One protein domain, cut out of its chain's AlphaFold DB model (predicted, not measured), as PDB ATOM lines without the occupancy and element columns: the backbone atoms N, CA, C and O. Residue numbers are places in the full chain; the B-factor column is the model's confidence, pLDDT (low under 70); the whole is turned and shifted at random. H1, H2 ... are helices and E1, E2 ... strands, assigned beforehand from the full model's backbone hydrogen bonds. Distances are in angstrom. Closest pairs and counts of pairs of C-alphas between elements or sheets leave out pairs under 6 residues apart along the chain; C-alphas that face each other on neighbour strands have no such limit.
ATOM      1  N   VAL A  26      51.957  -7.012 -27.769       62.19
ATOM      2  CA  VAL A  26      52.954  -6.879 -26.703       62.19
ATOM      3  C   VAL A  26      52.303  -7.378 -25.409       62.19
ATOM      4  O   VAL A  26      51.263  -6.870 -24.990       62.19
ATOM      5  N   ARG A  27      52.896  -8.424 -24.824       61.31
ATOM      6  CA  ARG A  27      52.371  -9.204 -23.686       61.31
ATOM      7  C   ARG A  27      52.222  -8.384 -22.392       61.31
ATOM      8  O   ARG A  27      52.952  -7.408 -22.211       61.31
ATOM      9  N   ASP A  28      51.323  -8.846 -21.507       60.69
ATOM     10  CA  ASP A  28      50.959  -8.283 -20.193       60.69
ATOM     11  C   ASP A  28      52.135  -7.615 -19.453       60.69
ATOM     12  O   ASP A  28      53.207  -8.211 -19.283       60.69
ATOM     13  N   ARG A  29      51.918  -6.399 -18.937       66.69
ATOM     14  CA  ARG A  29      52.875  -5.707 -18.058       66.69
ATOM     15  C   ARG A  29      52.205  -5.365 -16.731       66.69
ATOM     16  O   ARG A  29      51.363  -4.473 -16.662       66.69
ATOM     17  N   ASP A  30      52.624  -6.054 -15.671       78.62
ATOM     18  CA  ASP A  30      52.343  -5.641 -14.296       78.62
ATOM     19  C   ASP A  30      53.305  -4.502 -13.933       78.62
ATOM     20  O   ASP A  30      54.527  -4.655 -14.011       78.62
ATOM     21  N   ARG A  31      52.763  -3.353 -13.526       83.88
ATOM     22  CA  ARG A  31      53.553  -2.205 -13.058       83.88
ATOM     23  C   ARG A  31      52.948  -1.598 -11.800       83.88
ATOM     24  O   ARG A  31      51.742  -1.680 -11.576       83.88
ATOM     25  N   LEU A  32      53.792  -0.994 -10.973       89.75
ATOM     26  CA  LEU A  32      53.357  -0.176  -9.847       89.75
ATOM     27  C   LEU A  32      53.479   1.289 -10.244       89.75
ATOM     28  O   LEU A  32      54.425   1.638 -10.942       89.75
ATOM     29  N   MET A  33      52.516   2.104  -9.827       91.25
ATOM     30  CA  MET A  33      52.546   3.545 -10.048       91.25
ATOM     31  C   MET A  33      52.005   4.268  -8.825       91.25
ATOM     32  O   MET A  33      50.951   3.894  -8.306       91.25
ATOM     33  N   LEU A  34      52.701   5.307  -8.368       93.56
ATOM     34  CA  LEU A  34      52.152   6.214  -7.362       93.56
ATOM     35  C   LEU A  34      51.221   7.217  -8.055       93.56
ATOM     36  O   LEU A  34      51.630   7.874  -9.009       93.56
ATOM     37  N   VAL A  35      49.975   7.316  -7.595       92.75
ATOM     38  CA  VAL A  35      48.968   8.234  -8.140       92.75
ATOM     39  C   VAL A  35      48.242   8.909  -6.987       92.75
ATOM     40  O   VAL A  35      47.535   8.243  -6.238       92.75
ATOM     41  N   ASP A  36      48.391  10.230  -6.853       92.31
ATOM     42  CA  ASP A  36      47.669  11.024  -5.835       92.31
ATOM     43  C   ASP A  36      47.892  10.506  -4.396       92.31
ATOM     44  O   ASP A  36      47.008  10.565  -3.545       92.31
ATOM     45  N   GLY A  37      49.087   9.972  -4.125       91.69
ATOM     46  CA  GLY A  37      49.462   9.407  -2.823       91.69
ATOM     47  C   GLY A  37      49.144   7.919  -2.637       91.69
ATOM     48  O   GLY A  37      49.615   7.336  -1.661       91.69
ATOM     49  N   ASP A  38      48.438   7.289  -3.576       92.69
ATOM     50  CA  ASP A  38      48.128   5.859  -3.542       92.69
ATOM     51  C   ASP A  38      49.041   5.067  -4.487       92.69
ATOM     52  O   ASP A  38      49.152   5.382  -5.672       92.69
ATOM     53  N   VAL A  39      49.679   4.001  -3.990       94.00
ATOM     54  CA  VAL A  39      50.401   3.051  -4.852       94.00
ATOM     55  C   VAL A  39      49.394   2.105  -5.491       94.00
ATOM     56  O   VAL A  39      48.722   1.322  -4.812       94.00
ATOM     57  N   LEU A  40      49.299   2.170  -6.814       91.56
ATOM     58  CA  LEU A  40      48.394   1.358  -7.610       91.56
ATOM     59  C   LEU A  40      49.166   0.233  -8.294       91.56
ATOM     60  O   LEU A  40      50.165   0.476  -8.970       91.56
ATOM     61  N   GLN A  41      48.664  -0.995  -8.168       89.06
ATOM     62  CA  GLN A  41      49.021  -2.074  -9.077       89.06
ATOM     63  C   GLN A  41      48.211  -1.934 -10.352       89.06
ATOM     64  O   GLN A  41      46.979  -2.015 -10.335       89.06
ATOM     65  N   ILE A  42      48.926  -1.766 -11.449       85.56
ATOM     66  CA  ILE A  42      48.396  -1.707 -12.795       85.56
ATOM     67  C   ILE A  42      48.687  -3.044 -13.462       85.56
ATOM     68  O   ILE A  42      49.837  -3.479 -13.521       85.56
ATOM     69  N   ARG A  43      47.629  -3.677 -13.968       83.25
ATOM     70  CA  ARG A  43      47.717  -4.890 -14.776       83.25
ATOM     71  C   ARG A  43      47.048  -4.648 -16.116       83.25
ATOM     72  O   ARG A  43      45.817  -4.684 -16.192       83.25
ATOM     73  N   ASP A  44      47.878  -4.402 -17.120       78.50
ATOM     74  CA  ASP A  44      47.474  -4.345 -18.521       78.50
ATOM     75  C   ASP A  44      47.410  -5.758 -19.085       78.50
ATOM     76  O   ASP A  44      48.359  -6.520 -18.891       78.50
ATOM     77  N   ARG A  45      46.309  -6.099 -19.765       72.56
ATOM     78  CA  ARG A  45      46.150  -7.432 -20.367       72.56
ATOM     79  C   ARG A  45      46.895  -7.528 -21.694       72.56
ATOM     80  O   ARG A  45      47.893  -8.221 -21.819       72.56
ATOM     81  N   ASP A  46      46.460  -6.744 -22.672       84.00
ATOM     82  CA  ASP A  46      47.063  -6.768 -24.001       84.00
ATOM     83  C   ASP A  46      47.361  -5.353 -24.469       84.00
ATOM     84  O   ASP A  46      46.546  -4.441 -24.315       84.00
ATOM     85  N   GLN A  47      48.512  -5.170 -25.103       87.50
ATOM     86  CA  GLN A  47      48.771  -3.993 -25.915       87.50
ATOM     87  C   GLN A  47      48.683  -4.393 -27.380       87.50
ATOM     88  O   GLN A  47      49.383  -5.299 -27.835       87.50
ATOM     89  N   ILE A  48      47.792  -3.727 -28.108       89.75
ATOM     90  CA  ILE A  48      47.469  -4.049 -29.494       89.75
ATOM     91  C   ILE A  48      47.784  -2.836 -30.349       89.75
ATOM     92  O   ILE A  48      47.178  -1.777 -30.175       89.75
ATOM     93  N   ARG A  49      48.697  -2.992 -31.307       93.00
ATOM     94  CA  ARG A  49      48.925  -1.966 -32.322       93.00
ATOM     95  C   ARG A  49      47.650  -1.750 -33.132       93.00
ATOM     96  O   ARG A  49      47.056  -2.695 -33.657       93.00
ATOM     97  N   LEU A  50      47.221  -0.500 -33.233       93.88
ATOM     98  CA  LEU A  50      46.077  -0.126 -34.042       93.88
ATOM     99  C   LEU A  50      46.487  -0.178 -35.523       93.88
ATOM    100  O   LEU A  50      47.316   0.614 -35.957       93.88
ATOM    101  N   LYS A  51      45.935  -1.129 -36.289       90.75
ATOM    102  CA  LYS A  51      46.246  -1.299 -37.723       90.75
ATOM    103  C   LYS A  51      45.396  -0.392 -38.619       90.75
ATOM    104  O   LYS A  51      45.911   0.228 -39.542       90.75
ATOM    105  N   ASP A  52      44.110  -0.284 -38.300       90.19
ATOM    106  CA  ASP A  52      43.127   0.518 -39.031       90.19
ATOM    107  C   ASP A  52      42.617   1.688 -38.184       90.19
ATOM    108  O   ASP A  52      43.017   1.886 -37.045       90.19
ATOM    109  N   LYS A  53      41.686   2.481 -38.713       94.38
ATOM    110  CA  LYS A  53      41.028   3.532 -37.931       94.38
ATOM    111  C   LYS A  53      40.108   2.965 -36.840       94.38
ATOM    112  O   LYS A  53      39.404   1.979 -37.056       94.38
ATOM    113  N   ALA A  54      40.034   3.656 -35.709       95.12
ATOM    114  CA  ALA A  54      39.029   3.453 -34.674       95.12
ATOM    115  C   ALA A  54      38.006   4.597 -34.700       95.12
ATOM    116  O   ALA A  54      38.371   5.762 -34.841       95.12
ATOM    117  N   THR A  55      36.726   4.276 -34.532       95.44
ATOM    118  CA  THR A  55      35.676   5.275 -34.294       95.44
ATOM    119  C   THR A  55      35.328   5.266 -32.813       95.44
ATOM    120  O   THR A  55      34.957   4.226 -32.269       95.44
ATOM    121  N   LEU A  56      35.496   6.414 -32.165       94.88
ATOM    122  CA  LEU A  56      35.194   6.629 -30.753       94.88
ATOM    123  C   LEU A  56      33.699   6.924 -30.564       94.88
ATOM    124  O   LEU A  56      32.983   7.216 -31.525       94.88
ATOM    125  N   ALA A  57      33.216   6.844 -29.325       94.00
ATOM    126  CA  ALA A  57      31.793   6.968 -29.006       94.00
ATOM    127  C   ALA A  57      31.209   8.352 -29.347       94.00
ATOM    128  O   ALA A  57      30.035   8.462 -29.698       94.00
ATOM    129  N   ASP A  58      32.022   9.406 -29.291       92.38
ATOM    130  CA  ASP A  58      31.643  10.770 -29.680       92.38
ATOM    131  C   ASP A  58      31.599  10.981 -31.214       92.38
ATOM    132  O   ASP A  58      31.130  12.017 -31.707       92.38
ATOM    133  N   GLY A  59      32.026   9.979 -31.989       92.44
ATOM    134  CA  GLY A  59      32.151  10.020 -33.445       92.44
ATOM    135  C   GLY A  59      33.518  10.494 -33.942       92.44
ATOM    136  O   GLY A  59      33.686  10.660 -35.150       92.44
ATOM    137  N   THR A  60      34.492  10.712 -33.053       93.56
ATOM    138  CA  THR A  60      35.880  10.990 -33.432       93.56
ATOM    139  C   THR A  60      36.483   9.780 -34.145       93.56
ATOM    140  O   THR A  60      36.341   8.640 -33.699       93.56
ATOM    141  N   ILE A  61      37.175  10.016 -35.260       94.88
ATOM    142  CA  ILE A  61      37.918   8.985 -35.991       94.88
ATOM    143  C   ILE A  61      39.397   9.113 -35.633       94.88
ATOM    144  O   ILE A  61      40.012  10.137 -35.925       94.88
ATOM    145  N   LEU A  62      39.964   8.074 -35.027       96.12
ATOM    146  CA  LEU A  62      41.382   7.951 -34.701       96.12
ATOM    147  C   LEU A  62      42.071   7.055 -35.731       96.12
ATOM    148  O   LEU A  62      41.666   5.915 -35.932       96.12
ATOM    149  N   SER A  63      43.112   7.565 -36.373       95.44
ATOM    150  CA  SER A  63      43.937   6.830 -37.337       95.44
ATOM    151  C   SER A  63      45.146   6.186 -36.650       95.44
ATOM    152  O   SER A  63      45.598   6.670 -35.614       95.44
ATOM    153  N   ALA A  64      45.696   5.120 -37.241       94.94
ATOM    154  CA  ALA A  64      46.857   4.387 -36.719       94.94
ATOM    155  C   ALA A  64      48.126   5.249 -36.547       94.94
ATOM    156  O   ALA A  64      48.961   4.963 -35.695       94.94
ATOM    157  N   ASP A  65      48.244   6.328 -37.324       94.19
ATOM    158  CA  ASP A  65      49.337   7.309 -37.306       94.19
ATOM    159  C   ASP A  65      49.114   8.468 -36.308       94.19
ATOM    160  O   ASP A  65      49.863   9.453 -36.299       94.19
ATOM    161  N   GLY A  66      48.074   8.364 -35.474       93.62
ATOM    162  CA  GLY A  66      47.766   9.303 -34.398       93.62
ATOM    163  C   GLY A  66      46.914  10.499 -34.813       93.62
ATOM    164  O   GLY A  66      46.638  11.357 -33.974       93.62
ATOM    165  N   TYR A  67      46.478  10.601 -36.074       94.94
ATOM    166  CA  TYR A  67      45.560  11.673 -36.457       94.94
ATOM    167  C   TYR A  67      44.139  11.425 -35.948       94.94
ATOM    168  O   TYR A  67      43.575  10.346 -36.131       94.94
ATOM    169  N   ILE A  68      43.539  12.474 -35.395       93.88
ATOM    170  CA  ILE A  68      42.142  12.532 -34.982       93.88
ATOM    171  C   ILE A  68      41.354  13.448 -35.918       93.88
ATOM    172  O   ILE A  68      41.767  14.570 -36.222       93.88
ATOM    173  N   GLN A  69      40.201  12.964 -36.364       91.75
ATOM    174  CA  GLN A  69      39.214  13.744 -37.098       91.75
ATOM    175  C   GLN A  69      37.938  13.825 -36.265       91.75
ATOM    176  O   GLN A  69      37.252  12.824 -36.050       91.75
ATOM    177  N   ILE A  70      37.619  15.031 -35.803       87.56
ATOM    178  CA  ILE A  70      36.410  15.304 -35.029       87.56
ATOM    179  C   ILE A  70      35.350  15.794 -36.010       87.56
ATOM    180  O   ILE A  70      35.258  16.994 -36.261       87.56
ATOM    181  N   ARG A  71      34.572  14.868 -36.580       76.38
ATOM    182  CA  ARG A  71      33.499  15.151 -37.555       76.38
ATOM    183  C   ARG A  71      33.939  16.149 -38.648       76.38
ATOM    184  O   ARG A  71      34.676  15.753 -39.551       76.38
ATOM    185  N   ASP A  72      33.532  17.415 -38.505       68.00
ATOM    186  CA  ASP A  72      33.690  18.526 -39.458       68.00
ATOM    187  C   ASP A  72      34.774  19.552 -39.059       68.00
ATOM    188  O   ASP A  72      34.789  20.673 -39.565       68.00
ATOM    189  N   ARG A  73      35.645  19.223 -38.099       71.88
ATOM    190  CA  ARG A  73      36.716  20.112 -37.614       71.88
ATOM    191  C   ARG A  73      38.093  19.699 -38.123       71.88
ATOM    192  O   ARG A  73      38.279  18.602 -38.648       71.88
ATOM    193  N   ASP A  74      39.056  20.588 -37.893       72.19
ATOM    194  CA  ASP A  74      40.465  20.395 -38.218       72.19
ATOM    195  C   ASP A  74      41.005  19.043 -37.744       72.19
ATOM    196  O   ASP A  74      40.732  18.570 -36.633       72.19
ATOM    197  N   ARG A  75      41.821  18.438 -38.610       82.62
ATOM    198  CA  ARG A  75      42.562  17.216 -38.315       82.62
ATOM    199  C   ARG A  75      43.707  17.575 -37.372       82.62
ATOM    200  O   ARG A  75      44.607  18.328 -37.737       82.62
ATOM    201  N   LEU A  76      43.684  17.026 -36.165       90.50
ATOM    202  CA  LEU A  76      44.766  17.175 -35.191       90.50
ATOM    203  C   LEU A  76      45.549  15.865 -35.129       90.50
ATOM    204  O   LEU A  76      45.019  14.812 -35.468       90.50
ATOM    205  N   ARG A  77      46.807  15.911 -34.698       92.75
ATOM    206  CA  ARG A  77      47.589  14.708 -34.397       92.75
ATOM    207  C   ARG A  77      47.822  14.637 -32.896       92.75
ATOM    208  O   ARG A  77      48.030  15.674 -32.267       92.75
ATOM    209  N   LEU A  78      47.751  13.436 -32.331       95.69
ATOM    210  CA  LEU A  78      48.224  13.194 -30.974       95.69
ATOM    211  C   LEU A  78      49.731  13.469 -30.904       95.69
ATOM    212  O   LEU A  78      50.471  13.174 -31.847       95.69
ATOM    213  N   ASN A  79      50.169  14.057 -29.796       96.94
ATOM    214  CA  ASN A  79      51.593  14.168 -29.489       96.94
ATOM    215  C   ASN A  79      52.103  12.858 -28.894       96.94
ATOM    216  O   ASN A  79      51.329  12.091 -28.321       96.94
ATOM    217  N   ASP A  80      53.405  12.618 -29.009       96.62
ATOM    218  CA  ASP A  80      54.037  11.442 -28.416       96.62
ATOM    219  C   ASP A  80      53.749  11.361 -26.904       96.62
ATOM    220  O   ASP A  80      53.871  12.347 -26.172       96.62
ATOM    221  N   GLY A  81      53.277  10.198 -26.461       94.62
ATOM    222  CA  GLY A  81      52.800   9.927 -25.110       94.62
ATOM    223  C   GLY A  81      51.345  10.321 -24.823       94.62
ATOM    224  O   GLY A  81      50.805   9.875 -23.807       94.62
ATOM    225  N   GLU A  82      50.668  11.109 -25.669       97.62
ATOM    226  CA  GLU A  82      49.263  11.468 -25.440       97.62
ATOM    227  C   GLU A  82      48.336  10.258 -25.534       97.62
ATOM    228  O   GLU A  82      48.535   9.332 -26.322       97.62
ATOM    229  N   CYS A  83      47.274  10.300 -24.731       94.94
ATOM    230  CA  CYS A  83      46.245   9.273 -24.696       94.94
ATOM    231  C   CYS A  83      44.880   9.833 -25.098       94.94
ATOM    232  O   CYS A  83      44.582  11.003 -24.852       94.94
ATOM    233  N   ILE A  84      44.017   8.976 -25.634       95.69
ATOM    234  CA  ILE A  84      42.595   9.256 -25.840       95.69
ATOM    235  C   ILE A  84      41.758   8.053 -25.398       95.69
ATOM    236  O   ILE A  84      42.118   6.904 -25.672       95.69
ATOM    237  N   ASP A  85      40.679   8.301 -24.661       94.69
ATOM    238  CA  ASP A  85      39.770   7.249 -24.205       94.69
ATOM    239  C   ASP A  85      38.655   6.956 -25.240       94.69
ATOM    240  O   ASP A  85      38.533   7.659 -26.248       94.69
ATOM    241  N   PRO A  86      37.865   5.882 -25.055       93.44
ATOM    242  CA  PRO A  86      36.786   5.505 -25.968       93.44
ATOM    243  C   PRO A  86      35.694   6.572 -26.099       93.44
ATOM    244  O   PRO A  86      34.975   6.585 -27.097       93.44
ATOM    245  N   GLU A  87      35.568   7.453 -25.110       93.56
ATOM    246  CA  GLU A  87      34.637   8.575 -25.068       93.56
ATOM    247  C   GLU A  87      35.156   9.821 -25.810       93.56
ATOM    248  O   GLU A  87      34.409  10.788 -25.959       93.56
ATOM    249  N   GLY A  88      36.398   9.804 -26.310       93.62
ATOM    250  CA  GLY A  88      37.008  10.911 -27.053       93.62
ATOM    251  C   GLY A  88      37.759  11.921 -26.180       93.62
ATOM    252  O   GLY A  88      38.227  12.951 -26.674       93.62
ATOM    253  N   VAL A  89      37.919  11.651 -24.882       94.81
ATOM    254  CA  VAL A  89      38.635  12.533 -23.957       94.81
ATOM    255  C   VAL A  89      40.137  12.340 -24.118       94.81
ATOM    256  O   VAL A  89      40.661  11.232 -24.022       94.81
ATOM    257  N   ARG A  90      40.855  13.447 -24.334       95.44
ATOM    258  CA  ARG A  90      42.314  13.464 -24.483       95.44
ATOM    259  C   ARG A  90      43.028  13.699 -23.159       95.44
ATOM    260  O   ARG A  90      42.606  14.510 -22.332       95.44
ATOM    261  N   TYR A  91      44.187  13.070 -23.015       96.56
ATOM    262  CA  TYR A  91      45.067  13.195 -21.864       96.56
ATOM    263  C   TYR A  91      46.501  13.431 -22.330       96.56
ATOM    264  O   TYR A  91      46.987  12.755 -23.230       96.56
ATOM    265  N   ARG A  92      47.200  14.355 -21.660       96.25
ATOM    266  CA  ARG A  92      48.614  14.675 -21.929       96.25
ATOM    267  C   ARG A  92      49.551  13.465 -21.873       96.25
ATOM    268  O   ARG A  92      50.597  13.488 -22.499       96.25
ATOM    269  N   ASN A  93      49.213  12.473 -21.052       93.81
ATOM    270  CA  ASN A  93      49.944  11.226 -20.893       93.81
ATOM    271  C   ASN A  93      49.104  10.199 -20.131       93.81
ATOM    272  O   ASN A  93      48.034  10.517 -19.594       93.81
ATOM    273  N   GLU A  94      49.629   8.978 -20.046       89.94
ATOM    274  CA  GLU A  94      48.977   7.886 -19.334       89.94
ATOM    275  C   GLU A  94      48.772   8.211 -17.849       89.94
ATOM    276  O   GLU A  94      47.684   7.983 -17.332       89.94
ATOM    277  N   TYR A  95      49.742   8.834 -17.172       92.38
ATOM    278  CA  TYR A  95      49.580   9.245 -15.774       92.38
ATOM    279  C   TYR A  95      48.353  10.152 -15.567       92.38
ATOM    280  O   TYR A  95      47.569   9.942 -14.643       92.38
ATOM    281  N   HIS A  96      48.118  11.125 -16.454       95.06
ATOM    282  CA  HIS A  96      46.938  11.987 -16.364       95.06
ATOM    283  C   HIS A  96      45.632  11.203 -16.552       95.06
ATOM    284  O   HIS A  96      44.658  11.464 -15.840       95.06
ATOM    285  N   TYR A  97      45.615  10.222 -17.459       92.81
ATOM    286  CA  TYR A  97      44.487   9.302 -17.599       92.81
ATOM    287  C   TYR A  97      44.256   8.503 -16.306       92.81
ATOM    288  O   TYR A  97      43.139   8.495 -15.782       92.81
ATOM    289  N   ARG A  98      45.313   7.918 -15.723       89.12
ATOM    290  CA  ARG A  98      45.239   7.163 -14.457       89.12
ATOM    291  C   ARG A  98      44.715   8.012 -13.317       89.12
ATOM    292  O   ARG A  98      43.774   7.601 -12.649       89.12
ATOM    293  N   PHE A  99      45.254   9.213 -13.147       93.06
ATOM    294  CA  PHE A  99      44.808  10.155 -12.130       93.06
ATOM    295  C   PHE A  99      43.304  10.437 -12.243       93.06
ATOM    296  O   PHE A  99      42.577  10.364 -11.252       93.06
ATOM    297  N   LYS A 100      42.799  10.694 -13.456       93.44
ATOM    298  CA  LYS A 100      41.366  10.936 -13.683       93.44
ATOM    299  C   LYS A 100      40.519   9.699 -13.396       93.44
ATOM    300  O   LYS A 100      39.482   9.817 -12.749       93.44
ATOM    301  N   MET A 101      40.972   8.517 -13.808       90.19
ATOM    302  CA  MET A 101      40.287   7.264 -13.483       90.19
ATOM    303  C   MET A 101      40.271   6.997 -11.975       90.19
ATOM    304  O   MET A 101      39.232   6.610 -11.446       90.19
ATOM    305  N   HIS A 102      41.383   7.237 -11.280       89.75
ATOM    306  CA  HIS A 102      41.504   7.078  -9.835       89.75
ATOM    307  C   HIS A 102      40.558   8.028  -9.087       89.75
ATOM    308  O   HIS A 102      39.766   7.571  -8.265       89.75
ATOM    309  N   LYS A 103      40.530   9.317  -9.455       91.88
ATOM    310  CA  LYS A 103      39.566  10.288  -8.909       91.88
ATOM    311  C   LYS A 103      38.113   9.854  -9.139       91.88
ATOM    312  O   LYS A 103      37.316   9.885  -8.211       91.88
ATOM    313  N   ASN A 104      37.777   9.367 -10.334       90.38
ATOM    314  CA  ASN A 104      36.424   8.889 -10.662       90.38
ATOM    315  C   ASN A 104      36.017   7.600  -9.925       90.38
ATOM    316  O   ASN A 104      34.842   7.219  -9.941       90.38
ATOM    317  N   ASN A 105      36.985   6.909  -9.321       88.50
ATOM    318  CA  ASN A 105      36.777   5.707  -8.526       88.50
ATOM    319  C   ASN A 105      36.746   5.992  -7.015       88.50
ATOM    320  O   ASN A 105      36.545   5.060  -6.235       88.50
ATOM    321  N   GLN A 106      36.946   7.244  -6.582       87.12
ATOM    322  CA  GLN A 106      36.893   7.603  -5.167       87.12
ATOM    323  C   GLN A 106      35.540   7.218  -4.555       87.12
ATOM    324  O   GLN A 106      34.484   7.439  -5.144       87.12
ATOM    325  N   GLY A 107      35.581   6.619  -3.364       88.00
ATOM    326  CA  GLY A 107      34.391   6.135  -2.657       88.00
ATOM    327  C   GLY A 107      33.860   4.777  -3.132       88.00
ATOM    328  O   GLY A 107      32.894   4.283  -2.558       88.00
ATOM    329  N   LEU A 108      34.480   4.151  -4.138       89.94
ATOM    330  CA  LEU A 108      34.125   2.803  -4.579       89.94
ATOM    331  C   LEU A 108      34.963   1.741  -3.872       89.94
ATOM    332  O   LEU A 108      36.133   1.945  -3.550       89.94
ATOM    333  N   THR A 109      34.373   0.563  -3.686       89.75
ATOM    334  CA  THR A 109      35.100  -0.620  -3.216       89.75
ATOM    335  C   THR A 109      35.977  -1.195  -4.327       89.75
ATOM    336  O   THR A 109      35.687  -1.029  -5.515       89.75
ATOM    337  N   GLN A 110      37.017  -1.953  -3.967       84.12
ATOM    338  CA  GLN A 110      37.875  -2.619  -4.956       84.12
ATOM    339  C   GLN A 110      37.078  -3.519  -5.914       84.12
ATOM    340  O   GLN A 110      37.332  -3.518  -7.114       84.12
ATOM    341  N   ALA A 111      36.053  -4.219  -5.419       87.31
ATOM    342  CA  ALA A 111      35.183  -5.046  -6.256       87.31
ATOM    343  C   ALA A 111      34.406  -4.215  -7.297       87.31
ATOM    344  O   ALA A 111      34.313  -4.608  -8.460       87.31
ATOM    345  N   GLN A 112      33.892  -3.041  -6.912       89.12
ATOM    346  CA  GLN A 112      33.212  -2.124  -7.833       89.12
ATOM    347  C   GLN A 112      34.177  -1.552  -8.876       89.12
ATOM    348  O   GLN A 112      33.841  -1.481 -10.060       89.12
ATOM    349  N   ILE A 113      35.388  -1.174  -8.455       86.56
ATOM    350  CA  ILE A 113      36.435  -0.688  -9.358       86.56
ATOM    351  C   ILE A 113      36.803  -1.775 -10.364       86.56
ATOM    352  O   ILE A 113      36.850  -1.501 -11.561       86.56
ATOM    353  N   GLN A 114      37.015  -3.010  -9.908       82.56
ATOM    354  CA  GLN A 114      37.323  -4.146 -10.775       82.56
ATOM    355  C   GLN A 114      36.202  -4.396 -11.785       82.56
ATOM    356  O   GLN A 114      36.490  -4.479 -12.975       82.56
ATOM    357  N   ALA A 115      34.939  -4.426 -11.349       84.88
ATOM    358  CA  ALA A 115      33.795  -4.609 -12.242       84.88
ATOM    359  C   ALA A 115      33.722  -3.522 -13.329       84.88
ATOM    360  O   ALA A 115      33.586  -3.836 -14.508       84.88
ATOM    361  N   ARG A 116      33.908  -2.244 -12.962       83.25
ATOM    362  CA  ARG A 116      33.965  -1.127 -13.927       83.25
ATOM    363  C   ARG A 116      35.171  -1.206 -14.859       83.25
ATOM    364  O   ARG A 116      35.127  -0.709 -15.978       83.25
ATOM    365  N   SER A 117      36.261  -1.787 -14.376       81.31
ATOM    366  CA  SER A 117      37.518  -1.847 -15.104       81.31
ATOM    367  C   SER A 117      37.522  -2.884 -16.209       81.31
ATOM    368  O   SER A 117      38.262  -2.658 -17.148       81.31
ATOM    369  N   GLN A 118      36.727  -3.960 -16.118       74.31
ATOM    370  CA  GLN A 118      36.820  -5.169 -16.959       74.31
ATOM    371  C   GLN A 118      36.731  -4.952 -18.476       74.31
ATOM    372  O   GLN A 118      37.164  -5.835 -19.214       74.31
ATOM    373  N   ASN A 119      36.196  -3.818 -18.930       72.94
ATOM    374  CA  ASN A 119      36.056  -3.480 -20.350       72.94
ATOM    375  C   ASN A 119      36.666  -2.115 -20.703       72.94
ATOM    376  O   ASN A 119      36.396  -1.573 -21.773       72.94
ATOM    377  N   ARG A 120      37.456  -1.526 -19.802       85.25
ATOM    378  CA  ARG A 120      38.036  -0.200 -20.016       85.25
ATOM    379  C   ARG A 120      39.312  -0.320 -20.841       85.25
ATOM    380  O   ARG A 120      40.143  -1.178 -20.584       85.25
ATOM    381  N   PHE A 121      39.497   0.559 -21.806       91.00
ATOM    382  CA  PHE A 121      40.726   0.660 -22.586       91.00
ATOM    383  C   PHE A 121      40.986   2.127 -22.898       91.00
ATOM    384  O   PHE A 121      40.102   2.961 -22.717       91.00
ATOM    385  N   HIS A 122      42.181   2.436 -23.373       93.50
ATOM    386  CA  HIS A 122      42.517   3.733 -23.950       93.50
ATOM    387  C   HIS A 122      43.520   3.519 -25.085       93.50
ATOM    388  O   HIS A 122      44.150   2.463 -25.190       93.50
ATOM    389  N   TYR A 123      43.640   4.508 -25.960       95.56
ATOM    390  CA  TYR A 123      44.668   4.549 -26.991       95.56
ATOM    391  C   TYR A 123      45.782   5.479 -26.536       95.56
ATOM    392  O   TYR A 123      45.498   6.539 -25.979       95.56
ATOM    393  N   VAL A 124      47.028   5.099 -26.783       95.31
ATOM    394  CA  VAL A 124      48.207   5.937 -26.563       95.31
ATOM    395  C   VAL A 124      48.987   6.036 -27.866       95.31
ATOM    396  O   VAL A 124      49.107   5.048 -28.586       95.31
ATOM    397  N   TYR A 125      49.473   7.227 -28.195       97.12
ATOM    398  CA  TYR A 125      50.314   7.443 -29.366       97.12
ATOM    399  C   TYR A 125      51.778   7.499 -28.934       97.12
ATOM    400  O   TYR A 125      52.136   8.380 -28.158       97.12
ATOM    401  N   ILE A 126      52.594   6.543 -29.373       94.19
ATOM    402  CA  ILE A 126      54.015   6.427 -29.012       94.19
ATOM    403  C   ILE A 126      54.802   6.014 -30.254       94.19
ATOM    404  O   ILE A 126      54.367   5.131 -30.991       94.19
ATOM    405  N   ASP A 127      55.949   6.646 -30.488       94.00
ATOM    406  CA  ASP A 127      56.910   6.272 -31.535       94.00
ATOM    407  C   ASP A 127      56.301   6.216 -32.951       94.00
ATOM    408  O   ASP A 127      56.700   5.426 -33.805       94.00
ATOM    409  N   GLY A 128      55.325   7.085 -33.231       93.31
ATOM    410  CA  GLY A 128      54.670   7.142 -34.542       93.31
ATOM    411  C   GLY A 128      53.454   6.231 -34.697       93.31
ATOM    412  O   GLY A 128      52.795   6.291 -35.736       93.31
ATOM    413  N   GLU A 129      53.126   5.437 -33.681       94.56
ATOM    414  CA  GLU A 129      52.081   4.418 -33.732       94.56
ATOM    415  C   GLU A 129      51.038   4.622 -32.634       94.56
ATOM    416  O   GLU A 129      51.330   5.062 -31.522       94.56
ATOM    417  N   VAL A 130      49.791   4.257 -32.928       96.19
ATOM    418  CA  VAL A 130      48.746   4.161 -31.909       96.19
ATOM    419  C   VAL A 130      48.708   2.748 -31.335       96.19
ATOM    420  O   VAL A 130      48.448   1.774 -32.042       96.19
ATOM    421  N   ILE A 131      48.889   2.645 -30.023       94.12
ATOM    422  CA  ILE A 131      48.743   1.412 -29.255       94.12
ATOM    423  C   ILE A 131      47.436   1.473 -28.470       94.12
ATOM    424  O   ILE A 131      47.198   2.382 -27.674       94.12
ATOM    425  N   LYS A 132      46.571   0.483 -28.674       93.38
ATOM    426  CA  LYS A 132      45.412   0.237 -27.823       93.38
ATOM    427  C   LYS A 132      45.872  -0.551 -26.604       93.38
ATOM    428  O   LYS A 132      46.285  -1.702 -26.732       93.38
ATOM    429  N   VAL A 133      45.759   0.046 -25.426       89.75
ATOM    430  CA  VAL A 133      46.068  -0.622 -24.163       89.75
ATOM    431  C   VAL A 133      44.772  -1.193 -23.605       89.75
ATOM    432  O   VAL A 133      43.860  -0.458 -23.211       89.75
ATOM    433  N   LEU A 134      44.658  -2.520 -23.639       85.12
ATOM    434  CA  LEU A 134      43.508  -3.236 -23.121       85.12
ATOM    435  C   LEU A 134      43.628  -3.440 -21.618       85.12
ATOM    436  O   LEU A 134      44.495  -4.167 -21.136       85.12
ATOM    437  N   ASN A 135      42.596  -2.939 -20.944       68.38
ATOM    438  CA  ASN A 135      42.170  -3.302 -19.604       68.38
ATOM    439  C   ASN A 135      43.086  -2.899 -18.462       68.38
ATOM    440  O   ASN A 135      44.255  -3.234 -18.450       68.38
ATOM    441  N   GLN A 136      42.511  -2.298 -17.417       63.28
ATOM    442  CA  GLN A 136      43.241  -2.096 -16.169       63.28
ATOM    443  C   GLN A 136      42.369  -2.280 -14.946       63.28
ATOM    444  O   GLN A 136      41.646  -1.360 -14.554       63.28
ATOM    445  N   SER A 137      42.526  -3.418 -14.265       71.69
ATOM    446  CA  SER A 137      42.310  -3.394 -12.823       71.69
ATOM    447  C   SER A 137      43.417  -2.536 -12.217       71.69
ATOM    448  O   SER A 137      44.593  -2.882 -12.326       71.69
ATOM    449  N   GLN A 138      43.025  -1.424 -11.608       80.69
ATOM    450  CA  GLN A 138      43.890  -0.625 -10.752       80.69
ATOM    451  C   GLN A 138      43.527  -0.983  -9.325       80.69
ATOM    452  O   GLN A 138      42.464  -0.587  -8.846       80.69
ATOM    453  N   ASN A 139      44.371  -1.780  -8.679       86.25
ATOM    454  CA  ASN A 139      44.157  -2.147  -7.287       86.25
ATOM    455  C   ASN A 139      45.075  -1.297  -6.423       86.25
ATOM    456  O   ASN A 139      46.285  -1.259  -6.655       86.25
ATOM    457  N   LYS A 140      44.506  -0.638  -5.415       89.62
ATOM    458  CA  LYS A 140      45.323  -0.007  -4.382       89.62
ATOM    459  C   LYS A 140      46.079  -1.101  -3.642       89.62
ATOM    460  O   LYS A 140      45.488  -2.085  -3.198       89.62
ATOM    461  N   ILE A 141      47.384  -0.926  -3.518       91.38
ATOM    462  CA  ILE A 141      48.219  -1.812  -2.724       91.38
ATOM    463  C   ILE A 141      47.987  -1.458  -1.250       91.38
ATOM    464  O   ILE A 141      48.370  -0.385  -0.794       91.38
ATOM    465  N   GLU A 142      47.348  -2.349  -0.492       92.00
ATOM    466  CA  GLU A 142      47.093  -2.146   0.948       92.00
ATOM    467  C   GLU A 142      48.157  -2.796   1.843       92.00
ATOM    468  O   GLU A 142      48.260  -2.499   3.031       92.00
TER     469      GLU A 142
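AT A GLANCE: This is residues 26 to 142 of the 174 residues of an uncharacterized protein of Spongiivirga citrea (UniProt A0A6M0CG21). Two hairpins, E1 with E2 and E5 with E6, join side by side through E2 and E6 into one strongly twisted, curled sheet, with H1 over one face and the short helix H2 beside E6. The small hairpin E3 and E4 lies off the sheet, toward one end of the long axis. The printed part has 117 residues, in the order E1 E2 E3 E4 H1 H2 E5 E6; the large sheet, E1 - E2 - E6 - E5, is antiparallel, and the class is mixed. The whole is compact, with a radius of gyration of the C-alphas of 14.5 A, yet elongated, spanning 45 by 28 by 23 A.

HOW THE PARTS SIT: E2, residues 38 to 49, bends by 62 degrees at residue 45, and E6, residues 129 to 140, by 57 degrees at residue 135. Between them N 41 and O 139 are 2.8 A apart, within hydrogen-bond range. Edge strand E1, residues 29 to 35, has N 31 at 2.9 A from O 42 of E2; edge strand E5, residues 121 to 126, has N 124 at 2.9 A from O 131 of E6. H1, residues 94 to 104, is on the sheet at a height of 6.5 A, making two layers, a helix on one face of a sheet; it stands up from the sheet at 45 degrees. The closest C-alphas of H1 and E1 are Phe 99 and Val 35, 6.1 A. H2, residues 110 to 117, is on the sheet too; its closest C-alphas with E6 are Gln 114 and Ser 137, 5.4 A. In both helices every O i to N i+4 pair is within hydrogen-bond range. E3, residues 60 to 62, and E4, residues 67 to 70, form a hairpin with N 61 and O 69 at 2.9 A; both are apart from E5 and E6.

IN THESE COORDINATES: E1 begins at C-alpha 29 (52.875, -5.707, -18.058). E2 is 29.8 A long, E6 30.4 A, ending at C-alpha 140 (45.323, -0.007, -4.382). E1 is 17.5 A, E5 15.8 A and H1 15.3 A long.

THE WHOLE: The C-alphas farthest apart, Asp 72 and Glu 142, are 47.3 A apart. The printed part has no cut; the link E4 to H1, residues 71 to 93, is long. pLDDT is under 70 at residues 26 to 29, 72, and 135 to 136.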